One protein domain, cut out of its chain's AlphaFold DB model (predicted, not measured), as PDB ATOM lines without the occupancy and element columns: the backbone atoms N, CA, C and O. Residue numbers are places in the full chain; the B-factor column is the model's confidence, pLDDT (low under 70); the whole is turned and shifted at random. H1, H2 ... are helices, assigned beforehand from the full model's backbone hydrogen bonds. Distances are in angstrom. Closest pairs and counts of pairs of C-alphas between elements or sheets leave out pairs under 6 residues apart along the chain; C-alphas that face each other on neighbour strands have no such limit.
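What this domain is: This is residues 28 to 138 of the 308 residues of an uncharacterized protein of Hyaloscypha variabilis F (UniProt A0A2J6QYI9). One long helix, H1, makes the long axis; a helical hairpin of H2 and H3 packs on it through H3, which crosses it. H4 and H5 make a V at the end far from Ser 28, with H5 reaching back to the end of H1, and short H6 packs across H3. The printed part has 111 residues with six named helices in chain order H1 to H6 and no named strand: all helix. It is compact, with a radius of gyration of the C-alphas of 14.8 A, yet elongated, spanning 51 by 30 by 21 A.

How they stand to each other: Start with H1, residues 28 to 51: it touches H3, residues 75 to 92, at a steep tilt of 51 degrees, closest at C-alphas 38 and 79, 4.5 A apart. H2, residues 56 to 69, forms a hairpin with H3 at a shallow tilt of 28 degrees, closest at C-alphas 60 and 84, 6.2 A. H4, residues 102 to 110, and H5, residues 112 to 125, only just touch, only at the corner, with 3 pairs of C-alphas within 8 A; the closest, 109 and 115, are 5.5 A apart. Residues 119 to 124 of H5 touch residues 50 to 51 of H1, closest at C-alphas 123 and 51, 4.3 A. H6, residues 130 to 135, touches residues 86 to 90 of H3, about perpendicular at 78 degrees, closest at C-alphas 135 and 90, 5.6 A. H1 and H4 are apart. Every O i to N i+4 pair is within hydrogen-bond range in H3, H4 and H6; H1 has 19 of 20, H2 9 of 10, H5 8 of 10.

Where its parts are: Find C-alpha 28 at (22.240, -54.629, -10.927); H1 runs 35.7 A to C-alpha 51. H2 runs 20.2 A, H3 25.7 A and H5 20.6 A. H6 ends at C-alpha 135, (37.399, -35.351, 5.543).

The domain as a whole: The C-alphas of Ser 28 and Pro 113, the two farthest apart, are 51.9 A apart. The printed part has no cut and no long link. Mean pLDDT of the printed part is 90.7; look at residues 28 to 33 for values under 70.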
ATOM      1  N   SER A  28      21.090 -55.486 -10.595       50.97
ATOM      2  CA  SER A  28      22.240 -54.629 -10.927       50.97
ATOM      3  C   SER A  28      22.174 -53.270 -10.226       50.97
ATOM      4  O   SER A  28      23.173 -52.798  -9.687       50.97
ATOM      5  N   ARG A  29      20.979 -52.663 -10.167       52.62
ATOM      6  CA  ARG A  29      20.758 -51.402  -9.443       52.62
ATOM      7  C   ARG A  29      20.878 -51.621  -7.934       52.62
ATOM      8  O   ARG A  29      21.528 -50.821  -7.272       52.62
ATOM      9  N   ARG A  30      20.376 -52.741  -7.390       59.06
ATOM     10  CA  ARG A  30      20.482 -53.047  -5.946       59.06
ATOM     11  C   ARG A  30      21.910 -52.899  -5.419       59.06
ATOM     12  O   ARG A  30      22.093 -52.300  -4.371       59.06
ATOM     13  N   ARG A  31      22.920 -53.374  -6.154       60.56
ATOM     14  CA  ARG A  31      24.313 -53.343  -5.684       60.56
ATOM     15  C   ARG A  31      24.863 -51.923  -5.510       60.56
ATOM     16  O   ARG A  31      25.469 -51.638  -4.489       60.56
ATOM     17  N   VAL A  32      24.607 -51.023  -6.457       59.50
ATOM     18  CA  VAL A  32      25.122 -49.641  -6.406       59.50
ATOM     19  C   VAL A  32      24.381 -48.805  -5.358       59.50
ATOM     20  O   VAL A  32      25.003 -48.063  -4.596       59.50
ATOM     21  N   TYR A  33      23.055 -48.968  -5.262       62.41
ATOM     22  CA  TYR A  33      22.258 -48.326  -4.211       62.41
ATOM     23  C   TYR A  33      22.672 -48.813  -2.813       62.41
ATOM     24  O   TYR A  33      22.714 -48.008  -1.882       62.41
ATOM     25  N   ASN A  34      23.079 -50.079  -2.682       75.38
ATOM     26  CA  ASN A  34      23.596 -50.620  -1.429       75.38
ATOM     27  C   ASN A  34      24.927 -49.978  -1.012       75.38
ATOM     28  O   ASN A  34      25.095 -49.702   0.166       75.38
ATOM     29  N   LEU A  35      25.840 -49.663  -1.937       83.81
ATOM     30  CA  LEU A  35      27.153 -49.106  -1.569       83.81
ATOM     31  C   LEU A  35      27.049 -47.672  -1.042       83.81
ATOM     32  O   LEU A  35      27.643 -47.347  -0.015       83.81
ATOM     33  N   ARG A  36      26.245 -46.820  -1.693       84.94
ATOM     34  CA  ARG A  36      25.998 -45.452  -1.208       84.94
ATOM     35  C   ARG A  36      25.247 -45.454   0.123       84.94
ATOM     36  O   ARG A  36      25.562 -44.640   0.987       84.94
ATOM     37  N   ALA A  37      24.268 -46.343   0.280       87.31
ATOM     38  CA  ALA A  37      23.539 -46.489   1.535       87.31
ATOM     39  C   ALA A  37      24.468 -46.980   2.661       87.31
ATOM     40  O   ALA A  37      24.508 -46.362   3.721       87.31
ATOM     41  N   ALA A  38      25.297 -47.995   2.393       90.31
ATOM     42  CA  ALA A  38      26.277 -48.513   3.343       90.31
ATOM     43  C   ALA A  38      27.292 -47.439   3.756       90.31
ATOM     44  O   ALA A  38      27.625 -47.335   4.933       90.31
ATOM     45  N   TRP A  39      27.760 -46.619   2.809       92.00
ATOM     46  CA  TRP A  39      28.636 -45.484   3.097       92.00
ATOM     47  C   TRP A  39      27.955 -44.446   3.997       92.00
ATOM     48  O   TRP A  39      28.505 -44.075   5.029       92.00
ATOM     49  N   ALA A  40      26.746 -44.004   3.645       90.44
ATOM     50  CA  ALA A  40      26.011 -43.010   4.429       90.44
ATOM     51  C   ALA A  40      25.705 -43.512   5.852       90.44
ATOM     52  O   ALA A  40      25.831 -42.771   6.828       90.44
ATOM     53  N   GLU A  41      25.350 -44.789   6.001       91.75
ATOM     54  CA  GLU A  41      25.180 -45.403   7.318       91.75
ATOM     55  C   GLU A  41      26.491 -45.466   8.099       91.75
ATOM     56  O   GLU A  41      26.490 -45.200   9.302       91.75
ATOM     57  N   ALA A  42      27.607 -45.760   7.431       94.00
ATOM     58  CA  ALA A  42      28.925 -45.733   8.046       94.00
ATOM     59  C   ALA A  42      29.299 -44.325   8.538       94.00
ATOM     60  O   ALA A  42      29.797 -44.191   9.658       94.00
ATOM     61  N   GLU A  43      29.008 -43.270   7.766       94.38
ATOM     62  CA  GLU A  43      29.208 -41.873   8.182       94.38
ATOM     63  C   GLU A  43      28.399 -41.542   9.440       94.38
ATOM     64  O   GLU A  43      28.948 -41.031  10.421       94.38
ATOM     65  N   ILE A  44      27.105 -41.878   9.443       92.75
ATOM     66  CA  ILE A  44      26.212 -41.658  10.589       92.75
ATOM     67  C   ILE A  44      26.703 -42.440  11.809       92.75
ATOM     68  O   ILE A  44      26.715 -41.915  12.926       92.75
ATOM     69  N   PHE A  45      27.118 -43.689  11.606       94.31
ATOM     70  CA  PHE A  45      27.630 -44.550  12.661       94.31
ATOM     71  C   PHE A  45      28.904 -43.977  13.291       94.31
ATOM     72  O   PHE A  45      28.939 -43.786  14.509       94.31
ATOM     73  N   VAL A  46      29.921 -43.652  12.482       95.94
ATOM     74  CA  VAL A  46      31.184 -43.075  12.966       95.94
ATOM     75  C   VAL A  46      30.917 -41.760  13.693       95.94
ATOM     76  O   VAL A  46      31.382 -41.579  14.817       95.94
ATOM     77  N   MET A  47      30.090 -40.882  13.119       95.38
ATOM     78  CA  MET A  47      29.695 -39.625  13.756       95.38
ATOM     79  C   MET A  47      29.074 -39.849  15.131       95.38
ATOM     80  O   MET A  47      29.484 -39.221  16.106       95.38
ATOM     81  N   ARG A  48      28.072 -40.731  15.218       94.31
ATOM     82  CA  ARG A  48      27.355 -41.006  16.463       94.31
ATOM     83  C   ARG A  48      28.319 -41.513  17.528       94.31
ATOM     84  O   ARG A  48      28.266 -41.034  18.656       94.31
ATOM     85  N   GLN A  49      29.206 -42.442  17.178       95.69
ATOM     86  CA  GLN A  49      30.186 -42.999  18.113       95.69
ATOM     87  C   GLN A  49      31.179 -41.947  18.608       95.69
ATOM     88  O   GLN A  49      31.385 -41.827  19.815       95.69
ATOM     89  N   LEU A  50      31.732 -41.132  17.708       96.25
ATOM     90  CA  LEU A  50      32.637 -40.050  18.091       96.25
ATOM     91  C   LEU A  50      31.926 -39.029  18.992       96.25
ATOM     92  O   LEU A  50      32.456 -38.681  20.040       96.25
ATOM     93  N   ARG A  51      30.689 -38.623  18.670       95.25
ATOM     94  CA  ARG A  51      29.899 -37.684  19.494       95.25
ATOM     95  C   ARG A  51      29.524 -38.224  20.873       95.25
ATOM     96  O   ARG A  51      29.326 -37.435  21.788       95.25
ATOM     97  N   MET A  52      29.429 -39.543  21.031       94.06
ATOM     98  CA  MET A  52      29.242 -40.190  22.336       94.06
ATOM     99  C   MET A  52      30.546 -40.264  23.153       94.06
ATOM    100  O   MET A  52      30.553 -40.842  24.236       94.06
ATOM    101  N   GLY A  53      31.648 -39.707  22.642       95.25
ATOM    102  CA  GLY A  53      32.959 -39.753  23.279       95.25
ATOM    103  C   GLY A  53      33.615 -41.129  23.215       95.25
ATOM    104  O   GLY A  53      34.411 -41.473  24.088       95.25
ATOM    105  N   THR A  54      33.313 -41.933  22.194       95.62
ATOM    106  CA  THR A  54      34.109 -43.131  21.911       95.62
ATOM    107  C   THR A  54      35.456 -42.698  21.334       95.62
ATOM    108  O   THR A  54      35.518 -41.931  20.374       95.62
ATOM    109  N   HIS A  55      36.553 -43.175  21.923       97.25
ATOM    110  CA  HIS A  55      37.898 -42.896  21.418       97.25
ATOM    111  C   HIS A  55      38.104 -43.516  20.024       97.25
ATOM    112  O   HIS A  55      37.702 -44.668  19.836       97.25
ATOM    113  N   PRO A  56      38.747 -42.821  19.063       97.44
ATOM    114  CA  PRO A  56      38.917 -43.322  17.696       97.44
ATOM    115  C   PRO A  56      39.598 -44.695  17.645       97.44
ATOM    116  O   PRO A  56      39.102 -45.584  16.964       97.44
ATOM    117  N   ASP A  57      40.654 -44.912  18.434       97.31
ATOM    118  CA  ASP A  57      41.361 -46.206  18.474       97.31
ATOM    119  C   ASP A  57      40.498 -47.345  19.048       97.31
ATOM    120  O   ASP A  57      40.629 -48.498  18.641       97.31
ATOM    121  N   VAL A  58      39.590 -47.037  19.985       96.06
ATOM    122  CA  VAL A  58      38.638 -48.033  20.505       96.06
ATOM    123  C   VAL A  58      37.645 -48.395  19.417       96.06
ATOM    124  O   VAL A  58      37.410 -49.574  19.183       96.06
ATOM    125  N   LEU A  59      37.097 -47.383  18.744       96.25
ATOM    126  CA  LEU A  59      36.125 -47.572  17.682       96.25
ATOM    127  C   LEU A  59      36.714 -48.355  16.501       96.25
ATOM    128  O   LEU A  59      36.056 -49.254  15.991       96.25
ATOM    129  N   GLU A  60      37.947 -48.049  16.095       97.00
ATOM    130  CA  GLU A  60      38.663 -48.767  15.034       97.00
ATOM    131  C   GLU A  60      38.860 -50.242  15.400       97.00
ATOM    132  O   GLU A  60      38.434 -51.116  14.649       97.00
ATOM    133  N   ARG A  61      39.385 -50.529  16.599       96.12
ATOM    134  CA  ARG A  61      39.555 -51.906  17.092       96.12
ATOM    135  C   ARG A  61      38.231 -52.670  17.149       96.12
ATOM    136  O   ARG A  61      38.170 -53.855  16.829       96.12
ATOM    137  N   ASP A  62      37.177 -52.001  17.592       95.38
ATOM    138  CA  ASP A  62      35.836 -52.566  17.709       95.38
ATOM    139  C   ASP A  62      35.247 -52.888  16.318       95.38
ATOM    140  O   ASP A  62      34.697 -53.974  16.115       95.38
ATOM    141  N   ILE A  63      35.429 -52.001  15.332       96.12
ATOM    142  CA  ILE A  63      35.059 -52.240  13.927       96.12
ATOM    143  C   ILE A  63      35.848 -53.420  13.350       96.12
ATOM    144  O   ILE A  63      35.251 -54.303  12.738       96.12
ATOM    145  N   GLU A  64      37.165 -53.468  13.553       96.69
ATOM    146  CA  GLU A  64      38.022 -54.556  13.068       96.69
ATOM    147  C   GLU A  64      37.617 -55.908  13.664       96.69
ATOM    148  O   GLU A  64      37.493 -56.902  12.944       96.69
ATOM    149  N   ALA A  65      37.333 -55.947  14.967       94.69
ATOM    150  CA  ALA A  65      36.854 -57.151  15.630       94.69
ATOM    151  C   ALA A  65      35.502 -57.625  15.066       94.69
ATOM    152  O   ALA A  65      35.294 -58.828  14.902       94.69
ATOM    153  N   GLU A  66      34.587 -56.706  14.747       93.56
ATOM    154  CA  GLU A  66      33.291 -57.046  14.150       93.56
ATOM    155  C   GLU A  66      33.430 -57.476  12.678       93.56
ATOM    156  O   GLU A  66      32.738 -58.399  12.241       93.56
ATOM    157  N   LEU A  67      34.354 -56.872  11.923       94.38
ATOM    158  CA  LEU A  67      34.682 -57.259  10.545       94.38
ATOM    159  C   LEU A  67      35.209 -58.693  10.458       94.38
ATOM    160  O   LEU A  67      34.875 -59.399   9.513       94.38
ATOM    161  N   LEU A  68      35.985 -59.142  11.448       94.69
ATOM    162  CA  LEU A  68      36.477 -60.524  11.513       94.69
ATOM    163  C   LEU A  68      35.358 -61.554  11.728       94.69
ATOM    164  O   LEU A  68      35.515 -62.713  11.352       94.69
ATOM    165  N   MET A  69      34.242 -61.144  12.335       92.00
ATOM    166  CA  MET A  69      33.107 -62.021  12.654       92.00
ATOM    167  C   MET A  69      31.968 -61.926  11.630       92.00
ATOM    168  O   MET A  69      31.037 -62.730  11.676       92.00
ATOM    169  N   THR A  70      32.000 -60.927  10.746       89.00
ATOM    170  CA  THR A  70      30.945 -60.666   9.761       89.00
ATOM    171  C   THR A  70      31.314 -61.299   8.424       89.00
ATOM    172  O   THR A  70      32.457 -61.204   7.983       89.00
ATOM    173  N   ASP A  71      30.343 -61.930   7.762       90.25
ATOM    174  CA  ASP A  71      30.541 -62.465   6.414       90.25
ATOM    175  C   ASP A  71      30.950 -61.348   5.442       90.25
ATOM    176  O   ASP A  71      30.364 -60.266   5.445       90.25
ATOM    177  N   ARG A  72      31.956 -61.615   4.603       88.31
ATOM    178  CA  ARG A  72      32.533 -60.641   3.663       88.31
ATOM    179  C   ARG A  72      31.559 -60.231   2.567       88.31
ATOM    180  O   ARG A  72      31.754 -59.199   1.929       88.31
ATOM    181  N   VAL A  73      30.532 -61.040   2.327       80.12
ATOM    182  CA  VAL A  73      29.530 -60.803   1.290       80.12
ATOM    183  C   VAL A  73      28.246 -60.318   1.955       80.12
ATOM    184  O   VAL A  73      27.296 -61.067   2.154       80.12
ATOM    185  N   GLY A  74      28.209 -59.042   2.339       85.19
ATOM    186  CA  GLY A  74      27.007 -58.471   2.933       85.19
ATOM    187  C   GLY A  74      27.084 -56.975   3.198       85.19
ATOM    188  O   GLY A  74      28.147 -56.424   3.467       85.19
ATOM    189  N   TYR A  75      25.914 -56.334   3.201       87.56
ATOM    190  CA  TYR A  75      25.746 -54.902   3.479       87.56
ATOM    191  C   TYR A  75      26.411 -54.469   4.792       87.56
ATOM    192  O   TYR A  75      27.057 -53.428   4.873       87.56
ATOM    193  N   ARG A  76      26.301 -55.312   5.826       88.62
ATOM    194  CA  ARG A  76      26.921 -55.065   7.130       88.62
ATOM    195  C   ARG A  76      28.444 -54.979   7.037       88.62
ATOM    196  O   ARG A  76      29.036 -54.103   7.660       88.62
ATOM    197  N   TYR A  77      29.067 -55.878   6.277       92.44
ATOM    198  CA  TYR A  77      30.512 -55.866   6.068       92.44
ATOM    199  C   TYR A  77      30.946 -54.630   5.282       92.44
ATOM    200  O   TYR A  77      31.910 -53.980   5.672       92.44
ATOM    201  N   GLU A  78      30.205 -54.258   4.233       91.62
ATOM    202  CA  GLU A  78      30.464 -53.032   3.468       91.62
ATOM    203  C   GLU A  78      30.390 -51.787   4.367       91.62
ATOM    204  O   GLU A  78      31.340 -51.009   4.408       91.62
ATOM    205  N   CYS A  79      29.325 -51.648   5.165       93.25
ATOM    206  CA  CYS A  79      29.150 -50.543   6.113       93.25
ATOM    207  C   CYS A  79      30.296 -50.471   7.140       93.25
ATOM    208  O   CYS A  79      30.912 -49.422   7.325       93.25
ATOM    209  N   LEU A  80      30.658 -51.598   7.762       94.44
ATOM    210  CA  LEU A  80      31.787 -51.672   8.697       94.44
ATOM    211  C   LEU A  80      33.127 -51.322   8.031       94.44
ATOM    212  O   LEU A  80      33.942 -50.597   8.603       94.44
ATOM    213  N   SER A  81      33.353 -51.817   6.816       95.25
ATOM    214  CA  SER A  81      34.573 -51.554   6.052       95.25
ATOM    215  C   SER A  81      34.695 -50.065   5.719       95.25
ATOM    216  O   SER A  81      35.761 -49.467   5.901       95.25
ATOM    217  N   TYR A  82      33.586 -49.429   5.328       95.19
ATOM    218  CA  TYR A  82      33.525 -47.984   5.117       95.19
ATOM    219  C   TYR A  82      33.744 -47.191   6.399       95.19
ATOM    220  O   TYR A  82      34.517 -46.236   6.374       95.19
ATOM    221  N   ALA A  83      33.183 -47.617   7.531       96.50
ATOM    222  CA  ALA A  83      33.429 -46.963   8.814       96.50
ATOM    223  C   ALA A  83      34.932 -46.945   9.156       96.50
ATOM    224  O   ALA A  83      35.472 -45.908   9.546       96.50
ATOM    225  N   GLY A  84      35.637 -48.058   8.919       96.69
ATOM    226  CA  GLY A  84      37.092 -48.132   9.081       96.69
ATOM    227  C   GLY A  84      37.875 -47.255   8.089       96.69
ATOM    228  O   GLY A  84      38.902 -46.675   8.447       96.69
ATOM    229  N   ARG A  85      37.416 -47.118   6.837       96.25
ATOM    230  CA  ARG A  85      38.014 -46.183   5.855       96.25
ATOM    231  C   ARG A  85      37.834 -44.727   6.289       96.25
ATOM    232  O   ARG A  85      38.814 -43.989   6.315       96.25
ATOM    233  N   ILE A  86      36.628 -44.348   6.711       96.69
ATOM    234  CA  ILE A  86      36.306 -43.001   7.204       96.69
ATOM    235  C   ILE A  86      37.218 -42.627   8.379       96.69
ATOM    236  O   ILE A  86      37.808 -41.549   8.372       96.69
ATOM    237  N   LEU A  87      37.396 -43.518   9.361       97.31
ATOM    238  CA  LEU A  87      38.283 -43.257  10.502       97.31
ATOM    239  C   LEU A  87      39.739 -43.036  10.085       97.31
ATOM    240  O   LEU A  87      40.375 -42.095  10.566       97.31
ATOM    241  N   ARG A  88      40.259 -43.850   9.160       97.25
ATOM    242  CA  ARG A  88      41.611 -43.656   8.616       97.25
ATOM    243  C   ARG A  88      41.743 -42.320   7.891       97.25
ATOM    244  O   ARG A  88      42.731 -41.622   8.101       97.25
ATOM    245  N   ASN A  89      40.740 -41.927   7.108       96.06
ATOM    246  CA  ASN A  89      40.735 -40.642   6.408       96.06
ATOM    247  C   ASN A  89      40.724 -39.463   7.396       96.06
ATOM    248  O   ASN A  89      41.548 -38.558   7.275       96.06
ATOM    249  N   LEU A  90      39.892 -39.522   8.441       96.75
ATOM    250  CA  LEU A  90      39.867 -38.518   9.512       96.75
ATOM    251  C   LEU A  90      41.213 -38.409  10.245       96.75
ATOM    252  O   LEU A  90      41.666 -37.299  10.539       96.75
ATOM    253  N   ARG A  91      41.876 -39.543  10.509       96.94
ATOM    254  CA  ARG A  91      43.211 -39.577  11.123       96.94
ATOM    255  C   ARG A  91      44.262 -38.951  10.207       96.94
ATOM    256  O   ARG A  91      45.018 -38.094  10.655       96.94
ATOM    257  N   ASN A  92      44.271 -39.312   8.926       96.50
ATOM    258  CA  ASN A  92      45.185 -38.742   7.931       96.50
ATOM    259  C   ASN A  92      44.973 -37.229   7.757       96.50
ATOM    260  O   ASN A  92      45.933 -36.483   7.573       96.50
ATOM    261  N   ALA A  93      43.727 -36.767   7.887       96.44
ATOM    262  CA  ALA A  93      43.351 -35.358   7.890       96.44
ATOM    263  C   ALA A  93      43.577 -34.655   9.245       96.44
ATOM    264  O   ALA A  93      43.109 -33.527   9.424       96.44
ATOM    265  N   ARG A  94      44.261 -35.305  10.201       97.00
ATOM    266  CA  ARG A  94      44.625 -34.753  11.518       97.00
ATOM    267  C   ARG A  94      43.434 -34.271  12.355       97.00
ATOM    268  O   ARG A  94      43.579 -33.453  13.257       97.00
ATOM    269  N   GLN A  95      42.236 -34.814  12.114       96.56
ATOM    270  CA  GLN A  95      41.027 -34.440  12.865       96.56
ATOM    271  C   GLN A  95      41.048 -34.945  14.318       96.56
ATOM    272  O   GLN A  95      40.231 -34.528  15.140       96.56
ATOM    273  N   PHE A  96      41.991 -35.823  14.658       96.94
ATOM    274  CA  PHE A  96      42.193 -36.351  16.009       96.94
ATOM    275  C   PHE A  96      43.373 -35.702  16.748       96.94
ATOM    276  O   PHE A  96      43.638 -36.056  17.894       96.94
ATOM    277  N   ASP A  97      44.048 -34.714  16.151       96.06
ATOM    278  CA  ASP A  97      45.177 -34.039  16.795       96.06
ATOM    279  C   ASP A  97      44.723 -33.312  18.069       96.06
ATOM    280  O   ASP A  97      43.658 -32.680  18.108       96.06
ATOM    281  N   GLY A  98      45.519 -33.422  19.133       94.88
ATOM    282  CA  GLY A  98      45.209 -32.856  20.450       94.88
ATOM    283  C   GLY A  98      44.220 -33.671  21.290       94.88
ATOM    284  O   GLY A  98      43.915 -33.263  22.410       94.88
ATOM    285  N   LEU A  99      43.733 -34.816  20.796       95.69
ATOM    286  CA  LEU A  99      43.020 -35.766  21.646       95.69
ATOM    287  C   LEU A  99      44.005 -36.483  22.592       95.69
ATOM    288  O   LEU A  99      45.170 -36.680  22.232       95.69
ATOM    289  N   PRO A 100      43.563 -36.887  23.798       95.56
ATOM    290  CA  PRO A 100      44.346 -37.749  24.671       95.56
ATOM    291  C   PRO A 100      44.771 -39.019  23.938       95.56
ATOM    292  O   PRO A 100      44.006 -39.581  23.162       95.56
ATOM    293  N   THR A 101      45.973 -39.503  24.226       96.25
ATOM    294  CA  THR A 101      46.412 -40.823  23.749       96.25
ATOM    295  C   THR A 101      45.497 -41.924  24.288       96.25
ATOM    296  O   THR A 101      44.892 -41.766  25.351       96.25
ATOM    297  N   PHE A 102      45.458 -43.086  23.631       94.88
ATOM    298  CA  PHE A 102      44.640 -44.214  24.088       94.88
ATOM    299  C   PHE A 102      44.893 -44.594  25.564       94.88
ATOM    300  O   PHE A 102      43.950 -44.809  26.326       94.88
ATOM    301  N   GLY A 103      46.156 -44.593  26.008       94.31
ATOM    302  CA  GLY A 103      46.505 -44.857  27.408       94.31
ATOM    303  C   GLY A 103      45.964 -43.800  28.379       94.31
ATOM    304  O   GLY A 103      45.452 -44.143  29.444       94.31
ATOM    305  N   GLN A 104      46.013 -42.519  28.002       94.31
ATOM    306  CA  GLN A 104      45.403 -41.437  28.782       94.31
ATOM    307  C   GLN A 104      43.877 -41.546  28.787       94.31
ATOM    308  O   GLN A 104      43.259 -41.351  29.828       94.31
ATOM    309  N   PHE A 105      43.261 -41.896  27.657       94.75
ATOM    310  CA  PHE A 105      41.822 -42.129  27.574       94.75
ATOM    311  C   PHE A 105      41.370 -43.252  28.517       94.75
ATOM    312  O   PHE A 105      40.388 -43.075  29.234       94.75
ATOM    313  N   GLU A 106      42.102 -44.365  28.602       92.62
ATOM    314  CA  GLU A 106      41.800 -45.436  29.563       92.62
ATOM    315  C   GLU A 106      41.880 -44.951  31.020       92.62
ATOM    316  O   GLU A 106      41.008 -45.269  31.832       92.62
ATOM    317  N   GLN A 107      42.858 -44.100  31.348       92.38
ATOM    318  CA  GLN A 107      42.939 -43.459  32.667       92.38
ATOM    319  C   GLN A 107      41.759 -42.508  32.924       92.38
ATOM    320  O   GLN A 107      41.165 -42.533  34.004       92.38
ATOM    321  N   LEU A 108      41.377 -41.691  31.934       90.44
ATOM    322  CA  LEU A 108      40.222 -40.788  32.011       90.44
ATOM    323  C   LEU A 108      38.915 -41.566  32.184       90.44
ATOM    324  O   LEU A 108      38.056 -41.157  32.962       90.44
ATOM    325  N   ARG A 109      38.777 -42.710  31.507       85.88
ATOM    326  CA  ARG A 109      37.593 -43.572  31.567       85.88
ATOM    327  C   ARG A 109      37.339 -44.116  32.972       85.88
ATOM    328  O   ARG A 109      36.179 -44.292  33.345       85.88
ATOM    329  N   MET A 110      38.394 -44.339  33.758       85.88
ATOM    330  CA  MET A 110      38.287 -44.761  35.161       85.88
ATOM    331  C   MET A 110      37.819 -43.630  36.096       85.88
ATOM    332  O   MET A 110      37.254 -43.900  37.155       85.88
ATOM    333  N   LEU A 111      37.990 -42.361  35.704       84.81
ATOM    334  CA  LEU A 111      37.678 -41.182  36.515       84.81
ATOM    335  C   LEU A 111      36.416 -40.471  35.991       84.81
ATOM    336  O   LEU A 111      36.486 -39.639  35.085       84.81
ATOM    337  N   ARG A 112      35.248 -40.750  36.596       77.50
ATOM    338  CA  ARG A 112      33.931 -40.246  36.132       77.50
ATOM    339  C   ARG A 112      33.875 -38.750  35.751       77.50
ATOM    340  O   ARG A 112      33.340 -38.469  34.683       77.50
ATOM    341  N   PRO A 113      34.403 -37.789  36.538       78.62
ATOM    342  CA  PRO A 113      34.291 -36.367  36.190       78.62
ATOM    343  C   PRO A 113      35.087 -35.991  34.936       78.62
ATOM    344  O   PRO A 113      34.647 -35.178  34.130       78.62
ATOM    345  N   ARG A 114      36.260 -36.607  34.744       79.19
ATOM    346  CA  ARG A 114      37.138 -36.308  33.605       79.19
ATOM    347  C   ARG A 114      36.620 -36.906  32.301       79.19
ATOM    348  O   ARG A 114      36.836 -36.334  31.236       79.19
ATOM    349  N   ARG A 115      35.885 -38.016  32.392       86.88
ATOM    350  CA  ARG A 115      35.188 -38.619  31.257       86.88
ATOM    351  C   ARG A 115      34.186 -37.653  30.616       86.88
ATOM    352  O   ARG A 115      34.188 -37.527  29.398       86.88
ATOM    353  N   ALA A 116      33.398 -36.933  31.418       89.00
ATOM    354  CA  ALA A 116      32.417 -35.975  30.905       89.00
ATOM    355  C   ALA A 116      33.075 -34.835  30.103       89.00
ATOM    356  O   ALA A 116      32.569 -34.448  29.053       89.00
ATOM    357  N   GLY A 117      34.236 -34.339  30.551       92.88
ATOM    358  CA  GLY A 117      34.990 -33.315  29.818       92.88
ATOM    359  C   GLY A 117      35.486 -33.799  28.451       92.88
ATOM    360  O   GLY A 117      35.390 -33.073  27.459       92.88
ATOM    361  N   TYR A 118      35.956 -35.047  28.372       94.38
ATOM    362  CA  TYR A 118      36.341 -35.662  27.101       94.38
ATOM    363  C   TYR A 118      35.137 -35.866  26.171       94.38
ATOM    364  O   TYR A 118      35.205 -35.496  25.000       94.38
ATOM    365  N   GLU A 119      34.028 -36.401  26.690       94.31
ATOM    366  CA  GLU A 119      32.785 -36.583  25.929       94.31
ATOM    367  C   GLU A 119      32.293 -35.254  25.343       94.31
ATOM    368  O   GLU A 119      31.932 -35.204  24.169       94.31
ATOM    369  N   MET A 120      32.364 -34.162  26.109       94.56
ATOM    370  CA  MET A 120      31.951 -32.843  25.628       94.56
ATOM    371  C   MET A 120      32.895 -32.280  24.561       94.56
ATOM    372  O   MET A 120      32.439 -31.782  23.536       94.56
ATOM    373  N   THR A 121      34.207 -32.467  24.730       95.25
ATOM    374  CA  THR A 121      35.207 -32.085  23.716       95.25
ATOM    375  C   THR A 121      34.969 -32.817  22.391       95.25
ATOM    376  O   THR A 121      35.020 -32.220  21.314       95.25
ATOM    377  N   MET A 122      34.687 -34.120  22.465       96.06
ATOM    378  CA  MET A 122      34.367 -34.937  21.296       96.06
ATOM    379  C   MET A 122      33.044 -34.521  20.656       96.06
ATOM    380  O   MET A 122      32.961 -34.418  19.431       96.06
ATOM    381  N   TYR A 123      32.024 -34.250  21.472       96.12
ATOM    382  CA  TYR A 123      30.742 -33.754  20.995       96.12
ATOM    383  C   TYR A 123      30.906 -32.446  20.226       96.12
ATOM    384  O   TYR A 123      30.406 -32.365  19.111       96.12
ATOM    385  N   ASP A 124      31.627 -31.465  20.772       95.62
ATOM    386  CA  ASP A 124      31.817 -30.158  20.137       95.62
ATOM    387  C   ASP A 124      32.603 -30.264  18.828       95.62
ATOM    388  O   ASP A 124      32.182 -29.712  17.809       95.62
ATOM    389  N   ARG A 125      33.698 -31.038  18.815       95.12
ATOM    390  CA  ARG A 125      34.527 -31.223  17.614       95.12
ATOM    391  C   ARG A 125      33.770 -31.930  16.486       95.12
ATOM    392  O   ARG A 125      33.913 -31.552  15.327       95.12
ATOM    393  N   PHE A 126      32.954 -32.931  16.816       95.12
ATOM    394  CA  PHE A 126      32.195 -33.724  15.841       95.12
ATOM    395  C   PHE A 126      30.702 -33.372  15.811       95.12
ATOM    396  O   PHE A 126      29.883 -34.159  15.335       95.12
ATOM    397  N   ARG A 127      30.330 -32.185  16.307       93.88
ATOM    398  CA  ARG A 127      28.943 -31.700  16.288       93.88
ATOM    399  C   ARG A 127      28.463 -31.473  14.864       93.88
ATOM    400  O   ARG A 127      27.307 -31.767  14.564       93.88
ATOM    401  N   ASN A 128      29.337 -30.923  14.020       91.88
ATOM    402  CA  ASN A 128      29.024 -30.656  12.626       91.88
ATOM    403  C   ASN A 128      29.290 -31.902  11.766       91.88
ATOM    404  O   ASN A 128      30.423 -32.382  11.682       91.88
ATOM    405  N   PHE A 129      28.243 -32.393  11.102       88.62
ATOM    406  CA  PHE A 129      28.318 -33.524  10.177       88.62
ATOM    407  C   PHE A 129      29.253 -33.258   8.985       88.62
ATOM    408  O   PHE A 129      29.846 -34.189   8.433       88.62
ATOM    409  N   ASP A 130      29.463 -31.986   8.642       91.38
ATOM    410  CA  ASP A 130      30.330 -31.578   7.538       91.38
ATOM    411  C   ASP A 130      31.778 -32.038   7.719       91.38
ATOM    412  O   ASP A 130      32.463 -32.285   6.731       91.38
ATOM    413  N   VAL A 131      32.263 -32.191   8.959       91.62
ATOM    414  CA  VAL A 131      33.636 -32.661   9.220       91.62
ATOM    415  C   VAL A 131      33.830 -34.064   8.647       91.62
ATOM    416  O   VAL A 131      34.819 -34.333   7.966       91.62
ATOM    417  N   ILE A 132      32.862 -34.951   8.870       89.94
ATOM    418  CA  ILE A 132      32.925 -36.330   8.379       89.94
ATOM    419  C   ILE A 132      32.686 -36.366   6.878       89.94
ATOM    420  O   ILE A 132      33.433 -37.026   6.170       89.94
ATOM    421  N   THR A 133      31.732 -35.587   6.375       88.88
ATOM    422  CA  THR A 133      31.465 -35.525   4.932       88.88
ATOM    423  C   THR A 133      32.682 -34.999   4.155       88.88
ATOM    424  O   THR A 133      33.029 -35.513   3.093       88.88
ATOM    425  N   ARG A 134      33.376 -33.986   4.692       91.31
ATOM    426  CA  ARG A 134      34.509 -33.320   4.034       91.31
ATOM    427  C   ARG A 134      35.811 -34.107   4.128       91.31
ATOM    428  O   ARG A 134      36.553 -34.144   3.151       91.31
ATOM    429  N   TYR A 135      36.111 -34.690   5.289       94.12
ATOM    430  CA  TYR A 135      37.399 -35.351   5.543       94.12
ATOM    431  C   TYR A 135      37.310 -36.876   5.591       94.12
ATOM    432  O   TYR A 135      38.331 -37.541   5.467       94.12
ATOM    433  N   GLY A 136      36.118 -37.435   5.775       90.75
ATOM    434  CA  GLY A 136      35.868 -38.874   5.730       90.75
ATOM    435  C   GLY A 136      35.686 -39.413   4.313       90.75
ATOM    436  O   GLY A 136      35.821 -40.618   4.125       90.75
ATOM    437  N   GLY A 137      35.427 -38.538   3.332       89.19
ATOM    438  CA  GLY A 137      35.161 -38.891   1.937       89.19
ATOM    439  C   GLY A 137      36.216 -39.801   1.306       89.19
ATOM    440  O   GLY A 137      37.407 -39.701   1.596       89.19
ATOM    441  N   ASP A 138      35.768 -40.681   0.411       87.88
ATOM    442  CA  ASP A 138      36.626 -41.628  -0.295       87.88
ATOM    443  C   ASP A 138      36.557 -41.416  -1.811       87.88
ATOM    444  O   ASP A 138      35.472 -41.354  -2.394       87.88
TER     445      ASP A 138